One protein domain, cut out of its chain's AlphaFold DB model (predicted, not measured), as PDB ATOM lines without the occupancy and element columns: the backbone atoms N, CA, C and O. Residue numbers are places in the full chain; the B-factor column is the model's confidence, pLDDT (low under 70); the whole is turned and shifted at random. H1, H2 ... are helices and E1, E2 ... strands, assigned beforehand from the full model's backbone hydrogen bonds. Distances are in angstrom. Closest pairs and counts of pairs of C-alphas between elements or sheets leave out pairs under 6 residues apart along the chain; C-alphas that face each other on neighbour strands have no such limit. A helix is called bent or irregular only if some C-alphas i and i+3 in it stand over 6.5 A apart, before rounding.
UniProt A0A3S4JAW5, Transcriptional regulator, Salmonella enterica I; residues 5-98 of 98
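Overview. This is residues 5 to 98 of the 98 residues of the protein "Transcriptional regulator" of Salmonella enterica I (UniProt A0A3S4JAW5). A small three-stranded sheet, E1 E2 E3, lies between the long helix H4 along one face and the short helix H1 over the other, in three layers, helices on both faces of a sheet. The kinked helix H3 is on H1's side, beside the strands near E1, and its first residues reach away from the sheet toward the short helix H2, which lies beyond at the far end. The printed part has 94 residues, with four named helices and three named strands in the order H1 H2 H3 E1 E2 E3 H4; the sheet's order is E1 E2 E3, antiparallel, and the class is mixed, helices and strands. It is compact, with a radius of gyration of the C-alphas of 13.2 A, and flat, spanning 36 by 35 by 19 A.

Along the chain. H1 is residues 8 to 14, beginning at C-alpha 8 (-43.026, 7.517, 191.074). H2 is residues 19 to 25. H3, residues 28 to 44, is 24.1 A long, with a kink of 36 degrees near residue 35; it is only just irregular, with C-alphas 33 and 36 6.8 A apart. E1 is residues 47 to 50, E2 residues 55 to 61, 20.4 A, and E3 residues 68 to 75, 21.0 A. H4, residues 79 to 96, is 25.6 A long and ends at C-alpha 96 (-51.073, 8.823, 207.455).

Arrangement. E1, E2 and E3 form a meander, each strand the antiparallel neighbour of the one before, in two hairpins. In E1 and E2, N 47 and O 59 are 2.8 A apart, within hydrogen-bond range; in E2 and E3, N 58 and O 71 are 2.8 A apart, also within range. H4 is on the sheet, over E2 and E3, at a height of 9.0 A, and runs along the strands at 26 degrees to E2 on the local plane; the closest C-alphas of H4 and E3 are those of Asn 93 and Leu 69, 6.7 A. H1 is on the opposite face, over E2, at a height of 6.4 A, and only just runs along the strands, at 29.5 degrees to E2 on the local plane; the closest C-alphas of H1 and E2 are those of Val 8 and Ala 59, 5.5 A. H3 is on the same face as H1, over none of the strands. It touches H1 with residues 34 to 41 alone, about perpendicular at 89 degrees, the closest C-alphas being those of Gln 41 and Ala 12, 6.2 A. H2 is not on the sheet; it is close to H3 but not clearly touching, the closest C-alphas being those of Met 23 and Trp 31, 6.5 A. Every O i to N i+4 pair is within hydrogen-bond range in H1 and H4, against 2 of 3 in H2 and 11 of 13 in H3.

Size, cuts and confidence. The two C-alphas farthest apart are those of Pro 28 and Gln 98, 38.2 A. The printed part has no cut, and no link is long: E2 to E3 is short and the others are tight. The mean pLDDT of the printed part is 93.7, and residue 98, the chain's last, is under 70.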
ATOM      1  N   TRP A   5     -43.213  13.175 185.519       90.69
ATOM      2  CA  TRP A   5     -43.265  11.950 184.716       90.69
ATOM      3  C   TRP A   5     -42.051  11.018 184.902       90.69
ATOM      4  O   TRP A   5     -42.096   9.876 184.463       90.69
ATOM      5  N   GLN A   6     -40.985  11.485 185.561       90.75
ATOM      6  CA  GLN A   6     -39.776  10.710 185.886       90.75
ATOM      7  C   GLN A   6     -39.705  10.311 187.369       90.75
ATOM      8  O   GLN A   6     -38.680   9.826 187.837       90.75
ATOM      9  N   SER A   7     -40.759  10.558 188.147       91.94
ATOM     10  CA  SER A   7     -40.795  10.272 189.583       91.94
ATOM     11  C   SER A   7     -42.031   9.453 189.915       91.94
ATOM     12  O   SER A   7     -43.133   9.865 189.574       91.94
ATOM     13  N   VAL A   8     -41.880   8.347 190.651       93.81
ATOM     14  CA  VAL A   8     -43.026   7.517 191.074       93.81
ATOM     15  C   VAL A   8     -44.100   8.315 191.817       93.81
ATOM     16  O   VAL A   8     -45.284   8.071 191.610       93.81
ATOM     17  N   THR A   9     -43.713   9.319 192.609       94.50
ATOM     18  CA  THR A   9     -44.642  10.223 193.302       94.50
ATOM     19  C   THR A   9     -45.406  11.100 192.315       94.50
ATOM     20  O   THR A   9     -46.620  11.247 192.427       94.50
ATOM     21  N   GLY A  10     -44.707  11.667 191.328       94.00
ATOM     22  CA  GLY A  10     -45.329  12.493 190.296       94.00
ATOM     23  C   GLY A  10     -46.282  11.681 189.424       94.00
ATOM     24  O   GLY A  10     -47.422  12.085 189.230       94.00
ATOM     25  N   VAL A  11     -45.860  10.495 188.982       94.88
ATOM     26  CA  VAL A  11     -46.704   9.565 188.223       94.88
ATOM     27  C   VAL A  11     -47.930   9.135 189.024       94.88
ATOM     28  O   VAL A  11     -49.037   9.133 188.486       94.88
ATOM     29  N   ALA A  12     -47.759   8.828 190.314       95.38
ATOM     30  CA  ALA A  12     -48.870   8.439 191.172       95.38
ATOM     31  C   ALA A  12     -49.954   9.526 191.262       95.38
ATOM     32  O   ALA A  12     -51.135   9.199 191.346       95.38
ATOM     33  N   LEU A  13     -49.559  10.802 191.218       94.94
ATOM     34  CA  LEU A  13     -50.477  11.942 191.241       94.94
ATOM     35  C   LEU A  13     -51.075  12.254 189.862       94.94
ATOM     36  O   LEU A  13     -52.267  12.533 189.772       94.94
ATOM     37  N   LEU A  14     -50.280  12.163 188.791       95.06
ATOM     38  CA  LEU A  14     -50.747  12.383 187.414       95.06
ATOM     39  C   LEU A  14     -51.867  11.415 187.019       95.06
ATOM     40  O   LEU A  14     -52.714  11.754 186.201       95.06
ATOM     41  N   ALA A  15     -51.907  10.225 187.618       94.94
ATOM     42  CA  ALA A  15     -52.931   9.230 187.335       94.94
ATOM     43  C   ALA A  15     -54.368   9.655 187.713       94.94
ATOM     44  O   ALA A  15     -55.318   9.028 187.241       94.94
ATOM     45  N   ALA A  16     -54.531  10.731 188.494       93.56
ATOM     46  CA  ALA A  16     -55.827  11.356 188.760       93.56
ATOM     47  C   ALA A  16     -56.401  12.129 187.554       93.56
ATOM     48  O   ALA A  16     -57.600  12.394 187.508       93.56
ATOM     49  N   GLU A  17     -55.564  12.500 186.585       93.81
ATOM     50  CA  GLU A  17     -55.975  13.192 185.360       93.81
ATOM     51  C   GLU A  17     -56.311  12.187 184.251       93.81
ATOM     52  O   GLU A  17     -55.820  11.063 184.264       93.81
ATOM     53  N   SER A  18     -57.130  12.582 183.272       94.69
ATOM     54  CA  SER A  18     -57.456  11.769 182.087       94.69
ATOM     55  C   SER A  18     -56.276  11.647 181.117       94.69
ATOM     56  O   SER A  18     -55.452  12.560 181.041       94.69
ATOM     57  N   ASP A  19     -56.248  10.595 180.301       95.56
ATOM     58  CA  ASP A  19     -55.203  10.406 179.283       95.56
ATOM     59  C   ASP A  19     -55.162  11.563 178.282       95.56
ATOM     60  O   ASP A  19     -54.080  12.036 177.951       95.56
ATOM     61  N   GLU A  20     -56.315  12.100 177.877       95.75
ATOM     62  CA  GLU A  20     -56.405  13.237 176.957       95.75
ATOM     63  C   GLU A  20     -55.674  14.471 177.508       95.75
ATOM     64  O   GLU A  20     -54.889  15.105 176.801       95.75
ATOM     65  N   ALA A  21     -55.887  14.784 178.790       95.56
ATOM     66  CA  ALA A  21     -55.223  15.893 179.474       95.56
ATOM     67  C   ALA A  21     -53.707  15.668 179.603       95.56
ATOM     68  O   ALA A  21     -52.915  16.589 179.394       95.56
ATOM     69  N   LEU A  22     -53.284  14.438 179.907       95.31
ATOM     70  CA  LEU A  22     -51.867  14.095 180.031       95.31
ATOM     71  C   LEU A  22     -51.158  14.123 178.667       95.31
ATOM     72  O   LEU A  22     -50.068  14.681 178.552       95.31
ATOM     73  N   MET A  23     -51.786  13.599 177.615       95.38
ATOM     74  CA  MET A  23     -51.240  13.577 176.253       95.38
ATOM     75  C   MET A  23     -51.064  14.978 175.653       95.38
ATOM     76  O   MET A  23     -50.198  15.167 174.804       95.38
ATOM     77  N   GLN A  24     -51.835  15.973 176.099       95.25
ATOM     78  CA  GLN A  24     -51.621  17.376 175.720       95.25
ATOM     79  C   GLN A  24     -50.397  18.004 176.405       95.25
ATOM     80  O   GLN A  24     -49.837  18.975 175.896       95.25
ATOM     81  N   ARG A  25     -49.983  17.475 177.563       94.50
ATOM     82  CA  ARG A  25     -48.889  18.016 178.388       94.50
ATOM     83  C   ARG A  25     -47.537  17.360 178.122       94.50
ATOM     84  O   ARG A  25     -46.510  17.969 178.422       94.50
ATOM     85  N   PHE A  26     -47.527  16.132 177.610       95.25
ATOM     86  CA  PHE A  26     -46.319  15.331 177.419       95.25
ATOM     87  C   PHE A  26     -46.058  15.035 175.946       95.25
ATOM     88  O   PHE A  26     -46.977  14.870 175.148       95.25
ATOM     89  N   THR A  27     -44.780  14.921 175.579       95.75
ATOM     90  CA  THR A  27     -44.418  14.460 174.233       95.75
ATOM     91  C   THR A  27     -44.842  12.996 174.035       95.75
ATOM     92  O   THR A  27     -44.955  12.253 175.015       95.75
ATOM     93  N   PRO A  28     -45.015  12.513 172.789       94.81
ATOM     94  CA  PRO A  28     -45.359  11.110 172.539       94.81
ATOM     95  C   PRO A  28     -44.372  10.105 173.152       94.81
ATOM     96  O   PRO A  28     -44.765   9.015 173.563       94.81
ATOM     97  N   GLU A  29     -43.089  10.466 173.229       93.62
ATOM     98  CA  GLU A  29     -42.052   9.655 173.873       93.62
ATOM     99  C   GLU A  29     -42.233   9.603 175.394       93.62
ATOM    100  O   GLU A  29     -42.228   8.523 175.983       93.62
ATOM    101  N   GLN A  30     -42.457  10.757 176.026       94.38
ATOM    102  CA  GLN A  30     -42.731  10.837 177.461       94.38
ATOM    103  C   GLN A  30     -44.000  10.064 177.821       94.38
ATOM    104  O   GLN A  30     -43.996   9.296 178.781       94.38
ATOM    105  N   TRP A  31     -45.061  10.207 177.021       94.88
ATOM    106  CA  TRP A  31     -46.308   9.474 177.213       94.88
ATOM    107  C   TRP A  31     -46.106   7.962 177.117       94.88
ATOM    108  O   TRP A  31     -46.604   7.232 177.965       94.88
ATOM    109  N   ARG A  32     -45.320   7.480 176.148       93.31
ATOM    110  CA  ARG A  32     -45.029   6.044 176.000       93.31
ATOM    111  C   ARG A  32     -44.383   5.443 177.251       93.31
ATOM    112  O   ARG A  32     -44.705   4.315 177.607       93.31
ATOM    113  N   ASN A  33     -43.510   6.199 177.914       90.50
ATOM    114  CA  ASN A  33     -42.858   5.768 179.152       90.50
ATOM    115  C   ASN A  33     -43.785   5.908 180.371       90.50
ATOM    116  O   ASN A  33     -43.772   5.066 181.259       90.50
ATOM    117  N   LEU A  34     -44.605   6.959 180.409       93.62
ATOM    118  CA  LEU A  34     -45.481   7.290 181.533       93.62
ATOM    119  C   LEU A  34     -46.754   6.428 181.592       93.62
ATOM    120  O   LEU A  34     -47.171   6.005 182.673       93.62
ATOM    121  N   ALA A  35     -47.386   6.185 180.443       95.50
ATOM    122  CA  ALA A  35     -48.718   5.593 180.338       95.50
ATOM    123  C   ALA A  35     -48.860   4.227 181.033       95.50
ATOM    124  O   ALA A  35     -49.857   4.037 181.735       95.50
ATOM    125  N   PRO A  36     -47.889   3.290 180.941       95.75
ATOM    126  CA  PRO A  36     -47.988   2.011 181.645       95.75
ATOM    127  C   PRO A  36     -48.085   2.174 183.166       95.75
ATOM    128  O   PRO A  36     -48.845   1.464 183.824       95.75
ATOM    129  N   HIS A  37     -47.355   3.137 183.733       96.19
ATOM    130  CA  HIS A  37     -47.342   3.393 185.172       96.19
ATOM    131  C   HIS A  37     -48.590   4.153 185.639       96.19
ATOM    132  O   HIS A  37     -49.111   3.872 186.718       96.19
ATOM    133  N   VAL A  38     -49.122   5.057 184.811       96.38
ATOM    134  CA  VAL A  38     -50.431   5.689 185.050       96.38
ATOM    135  C   VAL A  38     -51.542   4.637 185.065       96.38
ATOM    136  O   VAL A  38     -52.339   4.592 186.002       96.38
ATOM    137  N   ALA A  39     -51.564   3.735 184.080       96.81
ATOM    138  CA  ALA A  39     -52.529   2.639 184.033       96.81
ATOM    139  C   ALA A  39     -52.392   1.701 185.245       96.81
ATOM    140  O   ALA A  39     -53.397   1.336 185.861       96.81
ATOM    141  N   GLN A  40     -51.156   1.366 185.639       96.94
ATOM    142  CA  GLN A  40     -50.874   0.580 186.843       96.94
ATOM    143  C   GLN A  40     -51.451   1.250 188.099       96.94
ATOM    144  O   GLN A  40     -52.114   0.573 188.889       96.94
ATOM    145  N   GLN A  41     -51.258   2.564 188.259       96.19
ATOM    146  CA  GLN A  41     -51.796   3.308 189.396       96.19
ATOM    147  C   GLN A  41     -53.319   3.253 189.424       96.19
ATOM    148  O   GLN A  41     -53.880   2.901 190.458       96.19
ATOM    149  N   ARG A  42     -53.996   3.531 188.306       95.69
ATOM    150  CA  ARG A  42     -55.467   3.535 188.279       95.69
ATOM    151  C   ARG A  42     -56.053   2.152 188.558       95.69
ATOM    152  O   ARG A  42     -57.073   2.043 189.229       95.69
ATOM    153  N   GLN A  43     -55.397   1.095 188.075       97.06
ATOM    154  CA  GLN A  43     -55.858  -0.278 188.279       97.06
ATOM    155  C   GLN A  43     -55.597  -0.784 189.704       97.06
ATOM    156  O   GLN A  43     -56.407  -1.531 190.250       97.06
ATOM    157  N   ARG A  44     -54.443  -0.445 190.291       96.12
ATOM    158  CA  ARG A  44     -53.953  -1.087 191.523       96.12
ATOM    159  C   ARG A  44     -53.900  -0.165 192.739       96.12
ATOM    160  O   ARG A  44     -53.690  -0.644 193.851       96.12
ATOM    161  N   GLY A  45     -54.045   1.138 192.533       95.25
ATOM    162  CA  GLY A  45     -53.907   2.181 193.544       95.25
ATOM    163  C   GLY A  45     -52.464   2.596 193.846       95.25
ATOM    164  O   GLY A  45     -52.266   3.491 194.659       95.25
ATOM    165  N   TYR A  46     -51.455   1.993 193.212       96.50
ATOM    166  CA  TYR A  46     -50.037   2.276 193.461       96.50
ATOM    167  C   TYR A  46     -49.206   2.172 192.178       96.50
ATOM    168  O   TYR A  46     -49.585   1.477 191.235       96.50
ATOM    169  N   VAL A  47     -48.047   2.823 192.180       97.25
ATOM    170  CA  VAL A  47     -46.998   2.667 191.169       97.25
ATOM    171  C   VAL A  47     -45.892   1.797 191.754       97.25
ATOM    172  O   VAL A  47     -45.469   2.024 192.886       97.25
ATOM    173  N   LEU A  48     -45.421   0.817 190.991       96.88
ATOM    174  CA  LEU A  48     -44.194   0.062 191.233       96.88
ATOM    175  C   LEU A  48     -43.378   0.115 189.944       96.88
ATOM    176  O   LEU A  48     -43.820  -0.382 188.905       96.88
ATOM    177  N   TRP A  49     -42.212   0.744 190.021       95.00
ATOM    178  CA  TRP A  49     -41.325   0.983 188.896       95.00
ATOM    179  C   TRP A  49     -39.977   0.309 189.152       95.00
ATOM    180  O   TRP A  49     -39.279   0.641 190.108       95.00
ATOM    181  N   HIS A  50     -39.634  -0.633 188.275       93.88
ATOM    182  CA  HIS A  50     -38.296  -1.202 188.142       93.88
ATOM    183  C   HIS A  50     -37.541  -0.382 187.096       93.88
ATOM    184  O   HIS A  50     -37.849  -0.446 185.904       93.88
ATOM    185  N   HIS A  51     -36.626   0.462 187.553       90.81
ATOM    186  CA  HIS A  51     -35.812   1.312 186.695       90.81
ATOM    187  C   HIS A  51     -34.775   0.478 185.943       90.81
ATOM    188  O   HIS A  51     -34.364  -0.596 186.383       90.81
ATOM    189  N   ALA A  52     -34.338   0.983 184.790       89.19
ATOM    190  CA  ALA A  52     -33.389   0.274 183.931       89.19
ATOM    191  C   ALA A  52     -31.994   0.104 184.565       89.19
ATOM    192  O   ALA A  52     -31.240  -0.774 184.156       89.19
ATOM    193  N   ASP A  53     -31.649   0.930 185.553       89.88
ATOM    194  CA  ASP A  53     -30.398   0.850 186.310       89.88
ATOM    195  C   ASP A  53     -30.436  -0.191 187.444       89.88
ATOM    196  O   ASP A  53     -29.393  -0.528 188.005       89.88
ATOM    197  N   GLY A  54     -31.608  -0.760 187.739       89.88
ATOM    198  CA  GLY A  54     -31.806  -1.730 188.813       89.88
ATOM    199  C   GLY A  54     -32.301  -1.118 190.124       89.88
ATOM    200  O   GLY A  54     -32.379  -1.839 191.124       89.88
ATOM    201  N   GLU A  55     -32.644   0.173 190.140       94.44
ATOM    202  CA  GLU A  55     -33.424   0.757 191.225       94.44
ATOM    203  C   GLU A  55     -34.882   0.272 191.153       94.44
ATOM    204  O   GLU A  55     -35.499   0.214 190.090       94.44
ATOM    205  N   VAL A  56     -35.476  -0.021 192.305       96.31
ATOM    206  CA  VAL A  56     -36.915  -0.199 192.464       96.31
ATOM    207  C   VAL A  56     -37.467   0.952 193.296       96.31
ATOM    208  O   VAL A  56     -36.975   1.272 194.380       96.31
ATOM    209  N   SER A  57     -38.530   1.561 192.786       96.75
ATOM    210  CA  SER A  57     -39.254   2.653 193.426       96.75
ATOM    211  C   SER A  57     -40.751   2.356 193.414       96.75
ATOM    212  O   SER A  57     -41.279   1.768 192.472       96.75
ATOM    213  N   MET A  58     -41.468   2.786 194.446       98.06
ATOM    214  CA  MET A  58     -42.910   2.580 194.563       98.06
ATOM    215  C   MET A  58     -43.587   3.752 195.257       98.06
ATOM    216  O   MET A  58     -43.013   4.351 196.164       98.06
ATOM    217  N   ALA A  59     -44.810   4.075 194.843       97.50
ATOM    218  CA  ALA A  59     -45.567   5.184 195.407       97.50
ATOM    219  C   ALA A  59     -47.071   4.918 195.446       97.50
ATOM    220  O   ALA A  59     -47.619   4.219 194.595       97.50
ATOM    221  N   GLN A  60     -47.744   5.531 196.416       96.19
ATOM    222  CA  GLN A  60     -49.195   5.503 196.563       96.19
ATOM    223  C   GLN A  60     -49.715   6.902 196.941       96.19
ATOM    224  O   GLN A  60     -49.132   7.537 197.829       96.19
ATOM    225  N   PRO A  61     -50.806   7.393 196.321       94.88
ATOM    226  CA  PRO A  61     -51.432   8.656 196.710       94.88
ATOM    227  C   PRO A  61     -51.902   8.659 198.168       94.88
ATOM    228  O   PRO A  61     -52.317   7.630 198.700       94.88
ATOM    229  N   LEU A  62     -51.875   9.824 198.811       93.00
ATOM    230  CA  LEU A  62     -52.422  10.043 200.154       93.00
ATOM    231  C   LEU A  62     -53.872  10.545 200.059       93.00
ATOM    232  O   LEU A  62     -54.203  11.645 200.493       93.00
ATOM    233  N   GLY A  63     -54.752   9.739 199.457       79.44
ATOM    234  CA  GLY A  63     -56.191  10.017 199.378       79.44
ATOM    235  C   GLY A  63     -56.527  11.410 198.826       79.44
ATOM    236  O   GLY A  63     -56.151  11.750 197.710       79.44
ATOM    237  N   LYS A  64     -57.252  12.217 199.616       73.50
ATOM    238  CA  LYS A  64     -57.706  13.579 199.253       73.50
ATOM    239  C   LYS A  64     -56.587  14.627 199.187       73.50
ATOM    240  O   LYS A  64     -56.849  15.778 198.842       73.50
ATOM    241  N   HIS A  65     -55.371  14.274 199.584       74.38
ATOM    242  CA  HIS A  65     -54.244  15.192 199.579       74.38
ATOM    243  C   HIS A  65     -53.580  15.182 198.199       74.38
ATOM    244  O   HIS A  65     -53.401  14.125 197.600       74.38
ATOM    245  N   ALA A  66     -53.155  16.350 197.709       85.25
ATOM    246  CA  ALA A  66     -52.302  16.470 196.521       85.25
ATOM    247  C   ALA A  66     -50.858  16.018 196.833       85.25
ATOM    248  O   ALA A  66     -49.894  16.757 196.639       85.25
ATOM    249  N   ALA A  67     -50.724  14.826 197.412       92.69
ATOM    250  CA  ALA A  67     -49.498  14.258 197.941       92.69
ATOM    251  C   ALA A  67     -49.496  12.738 197.749       92.69
ATOM    252  O   ALA A  67     -50.543  12.092 197.705       92.69
ATOM    253  N   ALA A  68     -48.305  12.158 197.656       95.31
ATOM    254  CA  ALA A  68     -48.117  10.719 197.602       95.31
ATOM    255  C   ALA A  68     -46.941  10.318 198.495       95.31
ATOM    256  O   ALA A  68     -45.980  11.072 198.660       95.31
ATOM    257  N   LEU A  69     -47.041   9.125 199.070       96.50
ATOM    258  CA  LEU A  69     -45.980   8.501 199.847       96.50
ATOM    259  C   LEU A  69     -45.202   7.558 198.935       96.50
ATOM    260  O   LEU A  69     -45.816   6.802 198.182       96.50
ATOM    261  N   ALA A  70     -43.874   7.590 199.017       97.12
ATOM    262  CA  ALA A  70     -43.013   6.762 198.189       97.12
ATOM    263  C   ALA A  70     -41.882   6.122 198.993       97.12
ATOM    264  O   ALA A  70     -41.306   6.756 199.876       97.12
ATOM    265  N   PHE A  71     -41.543   4.886 198.631       97.31
ATOM    266  CA  PHE A  71     -40.260   4.261 198.941       97.31
ATOM    267  C   PHE A  71     -39.444   4.231 197.647       97.31
ATOM    268  O   PHE A  71     -39.934   3.750 196.626       97.31
ATOM    269  N   ALA A  72     -38.225   4.762 197.678       93.75
ATOM    270  CA  ALA A  72     -37.362   4.927 196.508       93.75
ATOM    271  C   ALA A  72     -35.912   4.566 196.846       93.75
ATOM    272  O   ALA A  72     -35.565   4.450 198.024       93.75
ATOM    273  N   GLY A  73     -35.069   4.399 195.826       91.00
ATOM    274  CA  GLY A  73     -33.650   4.096 196.013       91.00
ATOM    275  C   GLY A  73     -33.380   2.689 196.552       91.00
ATOM    276  O   GLY A  73     -32.353   2.474 197.196       91.00
ATOM    277  N   MET A  74     -34.291   1.735 196.341       95.25
ATOM    278  CA  MET A  74     -34.067   0.342 196.726       95.25
ATOM    279  C   MET A  74     -33.325  -0.366 195.597       95.25
ATOM    280  O   MET A  74     -33.860  -0.526 194.506       95.25
ATOM    281  N   TRP A  75     -32.092  -0.791 195.849       94.94
ATOM    282  CA  TRP A  75     -31.240  -1.420 194.840       94.94
ATOM    283  C   TRP A  75     -31.111  -2.914 195.093       94.94
ATOM    284  O   TRP A  75     -30.912  -3.325 196.234       94.94
ATOM    285  N   ARG A  76     -31.122  -3.709 194.014       86.88
ATOM    286  CA  ARG A  76     -30.852  -5.164 194.052       86.88
ATOM    287  C   ARG A  76     -31.809  -5.960 194.952       86.88
ATOM    288  O   ARG A  76     -31.408  -6.979 195.507       86.88
ATOM    289  N   ILE A  77     -33.048  -5.498 195.086       94.25
ATOM    290  CA  ILE A  77     -34.105  -6.256 195.760       94.25
ATOM    291  C   ILE A  77     -34.764  -7.213 194.765       94.25
ATOM    292  O   ILE A  77     -34.904  -6.881 193.586       94.25
ATOM    293  N   ASP A  78     -35.158  -8.392 195.231       94.44
ATOM    294  CA  ASP A  78     -35.949  -9.321 194.427       94.44
ATOM    295  C   ASP A  78     -37.453  -8.993 194.497       94.44
ATOM    296  O   ASP A  78     -37.892  -8.090 195.214       94.44
ATOM    297  N   GLU A  79     -38.265  -9.728 193.736       94.19
ATOM    298  CA  GLU A  79     -39.719  -9.535 193.697       94.19
ATOM    299  C   GLU A  79     -40.401  -9.812 195.045       94.19
ATOM    300  O   GLU A  79     -41.407  -9.178 195.377       94.19
ATOM    301  N   ALA A  80     -39.870 -10.746 195.841       96.69
ATOM    302  CA  ALA A  80     -40.436 -11.073 197.145       96.69
ATOM    303  C   ALA A  80     -40.199  -9.924 198.134       96.69
ATOM    304  O   ALA A  80     -41.117  -9.512 198.851       96.69
ATOM    305  N   GLU A  81     -38.997  -9.350 198.126       97.25
ATOM    306  CA  GLU A  81     -38.679  -8.162 198.899       97.25
ATOM    307  C   GLU A  81     -39.459  -6.944 198.389       97.25
ATOM    308  O   GLU A  81     -40.058  -6.238 199.199       97.25
ATOM    309  N   ALA A  82     -39.563  -6.727 197.074       96.94
ATOM    310  CA  ALA A  82     -40.374  -5.647 196.509       96.94
ATOM    311  C   ALA A  82     -41.843  -5.740 196.957       96.94
ATOM    312  O   ALA A  82     -42.432  -4.743 197.384       96.94
ATOM    313  N   ALA A  83     -42.425  -6.942 196.953       97.06
ATOM    314  CA  ALA A  83     -43.772  -7.171 197.463       97.06
ATOM    315  C   ALA A  83     -43.887  -6.848 198.964       97.06
ATOM    316  O   ALA A  83     -44.849  -6.195 199.375       97.06
ATOM    317  N   ALA A  84     -42.905  -7.241 199.780       98.06
ATOM    318  CA  ALA A  84     -42.881  -6.923 201.208       98.06
ATOM    319  C   ALA A  84     -42.783  -5.407 201.464       98.06
ATOM    320  O   ALA A  84     -43.525  -4.863 202.287       98.06
ATOM    321  N   ARG A  85     -41.926  -4.697 200.717       98.12
ATOM    322  CA  ARG A  85     -41.803  -3.229 200.787       98.12
ATOM    323  C   ARG A  85     -43.092  -2.536 200.366       98.12
ATOM    324  O   ARG A  85     -43.503  -1.578 201.017       98.12
ATOM    325  N   LEU A  86     -43.779  -3.066 199.358       97.94
ATOM    326  CA  LEU A  86     -45.072  -2.547 198.924       97.94
ATOM    327  C   LEU A  86     -46.158  -2.717 199.996       97.94
ATOM    328  O   LEU A  86     -46.975  -1.816 200.183       97.94
ATOM    329  N   GLN A  87     -46.173  -3.837 200.726       98.12
ATOM    330  CA  GLN A  87     -47.091  -4.006 201.860       98.12
ATOM    331  C   GLN A  87     -46.784  -3.014 202.988       98.12
ATOM    332  O   GLN A  87     -47.702  -2.401 203.530       98.12
ATOM    333  N   ALA A  88     -45.503  -2.790 203.294       98.06
ATOM    334  CA  ALA A  88     -45.094  -1.793 204.280       98.06
ATOM    335  C   ALA A  88     -45.495  -0.364 203.865       98.06
ATOM    336  O   ALA A  88     -46.009   0.391 204.693       98.06
ATOM    337  N   LEU A  89     -45.337  -0.007 202.584       97.88
ATOM    338  CA  LEU A  89     -45.793   1.274 202.038       97.88
ATOM    339  C   LEU A  89     -47.302   1.463 202.244       97.88
ATOM    340  O   LEU A  89     -47.733   2.517 202.712       97.88
ATOM    341  N   LYS A  90     -48.104   0.441 201.919       96.25
ATOM    342  CA  LYS A  90     -49.567   0.464 202.080       96.25
ATOM    343  C   LYS A  90     -49.978   0.657 203.535       96.25
ATOM    344  O   LYS A  90     -50.824   1.504 203.812       96.25
ATOM    345  N   ALA A  91     -49.357  -0.089 204.446       97.00
ATOM    346  CA  ALA A  91     -49.617   0.031 205.876       97.00
ATOM    347  C   ALA A  91     -49.297   1.446 206.387       97.00
ATOM    348  O   ALA A  91     -50.110   2.049 207.080       97.00
ATOM    349  N   LEU A  92     -48.157   2.019 205.987       96.50
ATOM    350  CA  LEU A  92     -47.794   3.381 206.380       96.50
ATOM    351  C   LEU A  92     -48.748   4.429 205.787       96.50
ATOM    352  O   LEU A  92     -49.155   5.353 206.485       96.50
ATOM    353  N   ASN A  93     -49.147   4.275 204.524       94.81
ATOM    354  CA  ASN A  93     -50.104   5.171 203.874       94.81
ATOM    355  C   ASN A  93     -51.452   5.192 204.623       94.81
ATOM    356  O   ASN A  93     -51.995   6.267 204.868       94.81
ATOM    357  N   GLN A  94     -51.934   4.032 205.086       92.69
ATOM    358  CA  GLN A  94     -53.146   3.929 205.908       92.69
ATOM    359  C   GLN A  94     -53.031   4.616 207.273       92.69
ATOM    360  O   GLN A  94     -54.040   5.084 207.791       92.69
ATOM    361  N   LEU A  95     -51.838   4.672 207.870       93.19
ATOM    362  CA  LEU A  95     -51.621   5.396 209.127       93.19
ATOM    363  C   LEU A  95     -51.634   6.914 208.922       93.19
ATOM    364  O   LEU A  95     -52.093   7.638 209.795       93.19
ATOM    365  N   ILE A  96     -51.140   7.390 207.776       90.25
ATOM    366  CA  ILE A  96     -51.073   8.823 207.455       90.25
ATOM    367  C   ILE A  96     -52.430   9.360 206.978       90.25
ATOM    368  O   ILE A  96     -52.733  10.525 207.200       90.25
ATOM    369  N   ALA A  97     -53.226   8.540 206.288       79.88
ATOM    370  CA  ALA A  97     -54.493   8.958 205.686       79.88
ATOM    371  C   ALA A  97     -55.699   8.978 206.653       79.88
ATOM    372  O   ALA A  97     -56.804   9.302 206.209       79.88
ATOM    373  N   GLN A  98     -55.502   8.610 207.926       65.56
ATOM    374  CA  GLN A  98     -56.489   8.764 209.010       65.56
ATOM    375  C   GLN A  98     -56.634  10.234 209.411       65.56
ATOM    376  O   GLN A  98     -57.791  10.658 209.629       65.56
TER     377      GLN A  98